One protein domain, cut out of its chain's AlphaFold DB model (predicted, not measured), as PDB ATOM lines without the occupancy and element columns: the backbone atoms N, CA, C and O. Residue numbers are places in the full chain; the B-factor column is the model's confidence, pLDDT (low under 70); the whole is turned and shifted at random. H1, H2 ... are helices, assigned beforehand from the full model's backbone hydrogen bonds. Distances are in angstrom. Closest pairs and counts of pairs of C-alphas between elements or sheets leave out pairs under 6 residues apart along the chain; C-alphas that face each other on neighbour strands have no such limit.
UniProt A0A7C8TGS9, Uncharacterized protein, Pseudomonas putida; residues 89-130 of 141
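What this domain is: This is residues 89 to 130 of the 141 residues of an uncharacterized protein of Pseudomonas putida (UniProt A0A7C8TGS9). What shape is this? It is a helical hairpin: H1 and H2 pack on each other, tilted, and residues 101 to 106 stick out at one end. At the other end residues 125 to 130, with short H3, stick out. What builds it? The printed part has 42 residues, with H1, H2 and H3 in this order and no named strand: all helix. It is only just loose, close to compact, with a radius of gyration of the C-alphas of 11.2 A and spans of 34 by 18 by 18 A.

Where its parts are: Where is H1? It holds residues 89 to 101, 18.6 A long, from C-alpha 89 at (136.492, 78.095, 110.452). What follows? H2 is residues 113 to 123, 15.0 A; H3 is residues 125 to 128, ending at C-alpha 128 at (131.030, 76.636, 91.954).

How they stand to each other: How do H1 and H2 stand? This hairpin's helices touch, the closest C-alphas being those of Leu 90 and Leu 123, 6.9 A apart. They run opposite ways at a steep tilt of 43 degrees. And H3? It meets H2 only through their link and is apart from H1. What of the backbones? In H1 and H2 every O i to N i+4 pair is within hydrogen-bond range; H3 is too short for such a pair.

The domain as a whole: How large is it? The two farthest C-alphas, of Arg 105 and Phe 129, are 33.8 A apart. Any breaks or weak places? The printed part has no cut, H1 to H2 is a long link, and no printed residue is under 70 in pLDDT.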
ATOM      1  N   GLU A  89     135.923  78.711 111.661       94.69
ATOM      2  CA  GLU A  89     136.492  78.095 110.452       94.69
ATOM      3  C   GLU A  89     136.589  79.084 109.281       94.69
ATOM      4  O   GLU A  89     137.601  79.132 108.585       94.69
ATOM      5  N   LEU A  90     135.568  79.927 109.091       95.44
ATOM      6  CA  LEU A  90     135.590  80.979 108.070       95.44
ATOM      7  C   LEU A  90     136.561  82.099 108.454       95.44
ATOM      8  O   LEU A  90     137.302  82.588 107.606       95.44
ATOM      9  N   ALA A  91     136.613  82.479 109.732       95.88
ATOM     10  CA  ALA A  91     137.589  83.455 110.208       95.88
ATOM     11  C   ALA A  91     139.030  82.973 109.957       95.88
ATOM     12  O   ALA A  91     139.839  83.708 109.401       95.88
ATOM     13  N   GLN A  92     139.337  81.715 110.278       95.25
ATOM     14  CA  GLN A  92     140.649  81.116 110.035       95.25
ATOM     15  C   GLN A  92     140.961  80.992 108.543       95.25
ATOM     16  O   GLN A  92     142.065  81.333 108.126       95.25
ATOM     17  N   PHE A  93     140.001  80.556 107.723       95.31
ATOM     18  CA  PHE A  93     140.208  80.450 106.279       95.31
ATOM     19  C   PHE A  93     140.517  81.808 105.635       95.31
ATOM     20  O   PHE A  93     141.397  81.896 104.777       95.31
ATOM     21  N   ARG A  94     139.867  82.883 106.095       95.25
ATOM     22  CA  ARG A  94     140.199  84.256 105.695       95.25
ATOM     23  C   ARG A  94     141.647  84.621 106.032       95.25
ATOM     24  O   ARG A  94     142.335  85.187 105.188       95.25
ATOM     25  N   GLU A  95     142.138  84.262 107.217       93.69
ATOM     26  CA  GLU A  95     143.533  84.543 107.589       93.69
ATOM     27  C   GLU A  95     144.542  83.722 106.777       93.69
ATOM     28  O   GLU A  95     145.589  84.234 106.383       93.69
ATOM     29  N   VAL A  96     144.212  82.475 106.433       92.81
ATOM     30  CA  VAL A  96     145.022  81.684 105.495       92.81
ATOM     31  C   VAL A  96     145.074  82.365 104.119       92.81
ATOM     32  O   VAL A  96     146.137  82.425 103.498       92.81
ATOM     33  N   TRP A  97     143.957  82.934 103.656       91.81
ATOM     34  CA  TRP A  97     143.919  83.722 102.422       91.81
ATOM     35  C   TRP A  97     144.818  84.965 102.511       91.81
ATOM     36  O   TRP A  97     145.570  85.234 101.573       91.81
ATOM     37  N   ASN A  98     144.825  85.668 103.651       90.94
ATOM     38  CA  ASN A  98     145.764  86.764 103.935       90.94
ATOM     39  C   ASN A  98     147.219  86.316 103.785       90.94
ATOM     40  O   ASN A  98     147.975  86.936 103.041       90.94
ATOM     41  N   ILE A  99     147.603  85.206 104.424       89.75
ATOM     42  CA  ILE A  99     148.968  84.667 104.335       89.75
ATOM     43  C   ILE A  99     149.329  84.329 102.884       89.75
ATOM     44  O   ILE A  99     150.439  84.627 102.447       89.75
ATOM     45  N   SER A 100     148.389  83.764 102.118       87.69
ATOM     46  CA  SER A 100     148.616  83.408 100.710       87.69
ATOM     47  C   SER A 100     148.885  84.616  99.804       87.69
ATOM     48  O   SER A 100     149.533  84.467  98.768       87.69
ATOM     49  N   ALA A 101     148.418  85.803 100.204       86.12
ATOM     50  CA  ALA A 101     148.597  87.059  99.484       86.12
ATOM     51  C   ALA A 101     149.843  87.851  99.923       86.12
ATOM     52  O   ALA A 101     150.206  88.830  99.267       86.12
ATOM     53  N   LEU A 102     150.511  87.457 101.015       85.19
ATOM     54  CA  LEU A 102     151.734  88.119 101.465       85.19
ATOM     55  C   LEU A 102     152.873  87.901 100.450       85.19
ATOM     56  O   LEU A 102     153.021  86.799  99.914       85.19
ATOM     57  N   PRO A 103     153.742  88.906 100.224       80.88
ATOM     58  CA  PRO A 103     154.890  88.793  99.326       80.88
ATOM     59  C   PRO A 103     156.027  87.987  99.981       80.88
ATOM     60  O   PRO A 103     157.111  88.500 100.261       80.88
ATOM     61  N   ILE A 104     155.771  86.713 100.274       81.62
ATOM     62  CA  ILE A 104     156.724  85.795 100.897       81.62
ATOM     63  C   ILE A 104     157.568  85.139  99.802       81.62
ATOM     64  O   ILE A 104     157.044  84.640  98.808       81.62
ATOM     65  N   ARG A 105     158.892  85.116 100.002       73.62
ATOM     66  CA  ARG A 105     159.866  84.571  99.040       73.62
ATOM     67  C   ARG A 105     159.630  83.093  98.701       73.62
ATOM     68  O   ARG A 105     159.904  82.690  97.576       73.62
ATOM     69  N   ASP A 106     159.150  82.313  99.664       79.31
ATOM     70  CA  ASP A 106     158.732  80.925  99.475       79.31
ATOM     71  C   ASP A 106     157.391  80.690 100.176       79.31
ATOM     72  O   ASP A 106     157.327  80.350 101.357       79.31
ATOM     73  N   ASN A 107     156.300  80.909  99.447       77.12
ATOM     74  CA  ASN A 107     154.959  80.623  99.947       77.12
ATOM     75  C   ASN A 107     154.662  79.110 100.010       77.12
ATOM     76  O   ASN A 107     153.733  78.702 100.705       77.12
ATOM     77  N   THR A 108     155.450  78.268  99.328       77.06
ATOM     78  CA  THR A 108     155.285  76.806  99.317       77.06
ATOM     79  C   THR A 108     155.775  76.145 100.593       77.06
ATOM     80  O   THR A 108     155.198  75.147 101.010       77.06
ATOM     81  N   GLY A 109     156.764  76.743 101.259       81.38
ATOM     82  CA  GLY A 109     157.215  76.323 102.587       81.38
ATOM     83  C   GLY A 109     156.357  76.835 103.751       81.38
ATOM     84  O   GLY A 109     156.514  76.349 104.869       81.38
ATOM     85  N   VAL A 110     155.472  77.814 103.519       83.94
ATOM     86  CA  VAL A 110     154.660  78.456 104.575       83.94
ATOM     87  C   VAL A 110     153.235  77.913 104.631       83.94
ATOM     88  O   VAL A 110     152.658  77.826 105.714       83.94
ATOM     89  N   LEU A 111     152.661  77.550 103.484       88.19
ATOM     90  CA  LEU A 111     151.290  77.061 103.394       88.19
ATOM     91  C   LEU A 111     151.247  75.616 102.912       88.19
ATOM     92  O   LEU A 111     151.815  75.269 101.878       88.19
ATOM     93  N   ASP A 112     150.473  74.793 103.619       91.12
ATOM     94  CA  ASP A 112     149.996  73.533 103.065       91.12
ATOM     95  C   ASP A 112     148.940  73.818 101.987       91.12
ATOM     96  O   ASP A 112     147.761  74.059 102.258       91.12
ATOM     97  N   TRP A 113     149.380  73.787 100.732       90.69
ATOM     98  CA  TRP A 113     148.528  74.029  99.571       90.69
ATOM     99  C   TRP A 113     147.470  72.948  99.342       90.69
ATOM    100  O   TRP A 113     146.467  73.215  98.672       90.69
ATOM    101  N   SER A 114     147.671  71.740  99.876       93.12
ATOM    102  CA  SER A 114     146.659  70.687  99.811       93.12
ATOM    103  C   SER A 114     145.505  71.006 100.761       93.12
ATOM    104  O   SER A 114     144.372  71.155 100.295       93.12
ATOM    105  N   GLY A 115     145.810  71.299 102.030       93.25
ATOM    106  CA  GLY A 115     144.837  71.779 103.010       93.25
ATOM    107  C   GLY A 115     144.133  73.072 102.582       93.25
ATOM    108  O   GLY A 115     142.916  73.190 102.727       93.25
ATOM    109  N   PHE A 116     144.846  74.017 101.955       92.44
ATOM    110  CA  PHE A 116     144.230  75.226 101.388       92.44
ATOM    111  C   PHE A 116     143.138  74.895 100.363       92.44
ATOM    112  O   PHE A 116     142.048  75.473 100.381       92.44
ATOM    113  N   ARG A 117     143.423  73.962  99.448       92.25
ATOM    114  CA  ARG A 117     142.487  73.561  98.391       92.25
ATOM    115  C   ARG A 117     141.270  72.840  98.962       92.25
ATOM    116  O   ARG A 117     140.161  73.074  98.485       92.25
ATOM    117  N   GLU A 118     141.469  71.990  99.962       94.62
ATOM    118  CA  GLU A 118     140.379  71.319 100.672       94.62
ATOM    119  C   GLU A 118     139.473  72.339 101.373       94.62
ATOM    120  O   GLU A 118     138.257  72.329 101.165       94.62
ATOM    121  N   ALA A 119     140.060  73.293 102.102       93.81
ATOM    122  CA  ALA A 119     139.326  74.371 102.758       93.81
ATOM    123  C   ALA A 119     138.556  75.240 101.752       93.81
ATOM    124  O   ALA A 119     137.380  75.534 101.967       93.81
ATOM    125  N   TYR A 120     139.160  75.584 100.609       92.25
ATOM    126  CA  TYR A 120     138.480  76.312  99.535       92.25
ATOM    127  C   TYR A 120     137.210  75.585  99.064       92.25
ATOM    128  O   TYR A 120     136.147  76.201  98.944       92.25
ATOM    129  N   GLN A 121     137.299  74.273  98.828       91.50
ATOM    130  CA  GLN A 121     136.170  73.463  98.363       91.50
ATOM    131  C   GLN A 121     135.073  73.319  99.423       91.50
ATOM    132  O   GLN A 121     133.890  73.358  99.078       91.50
ATOM    133  N   ALA A 122     135.457  73.166 100.692       92.81
ATOM    134  CA  ALA A 122     134.529  72.972 101.801       92.81
ATOM    135  C   ALA A 122     133.830  74.272 102.229       92.81
ATOM    136  O   ALA A 122     132.620  74.280 102.456       92.81
ATOM    137  N   LEU A 123     134.575  75.377 102.318       93.12
ATOM    138  CA  LEU A 123     134.118  76.619 102.951       93.12
ATOM    139  C   LEU A 123     133.573  77.652 101.964       93.12
ATOM    140  O   LEU A 123     132.846  78.557 102.373       93.12
ATOM    141  N   THR A 124     133.865  77.515 100.666       90.19
ATOM    142  CA  THR A 124     133.370  78.450  99.639       90.19
ATOM    143  C   THR A 124     132.595  77.771  98.500       90.19
ATOM    144  O   THR A 124     132.827  78.040  97.317       90.19
ATOM    145  N   PRO A 125     131.617  76.896  98.810       90.25
ATOM    146  CA  PRO A 125     130.928  76.100  97.795       90.25
ATOM    147  C   PRO A 125     130.118  76.949  96.805       90.25
ATOM    148  O   PRO A 125     129.867  76.495  95.688       90.25
ATOM    149  N   LEU A 126     129.742  78.184  97.170       85.94
ATOM    150  CA  LEU A 126     129.028  79.111  96.284       85.94
ATOM    151  C   LEU A 126     129.817  79.446  95.014       85.94
ATOM    152  O   LEU A 126     129.209  79.630  93.962       85.94
ATOM    153  N   ASN A 127     131.150  79.440  95.076       85.94
ATOM    154  CA  ASN A 127     132.012  79.779  93.938       85.94
ATOM    155  C   ASN A 127     131.899  78.797  92.767       85.94
ATOM    156  O   ASN A 127     132.327  79.092  91.656       85.94
ATOM    157  N   ARG A 128     131.319  77.617  93.005       84.75
ATOM    158  CA  ARG A 128     131.030  76.636  91.954       84.75
ATOM    159  C   ARG A 128     129.846  77.040  91.078       84.75
ATOM    160  O   ARG A 128     129.724  76.529  89.971       84.75
ATOM    161  N   PHE A 129     128.966  77.898  91.590       83.69
ATOM    162  CA  PHE A 129     127.676  78.212  90.976       83.69
ATOM    163  C   PHE A 129     127.506  79.698  90.672       83.69
ATOM    164  O   PHE A 129     126.688  80.049  89.827       83.69
ATOM    165  N   SER A 130     128.256  80.567  91.350       76.62
ATOM    166  CA  SER A 130     128.175  82.007  91.161       76.62
ATOM    167  C   SER A 130     129.529  82.674  91.371       76.62
ATOM    168  O   SER A 130     130.352  82.208  92.159       76.62
TER     169      SER A 130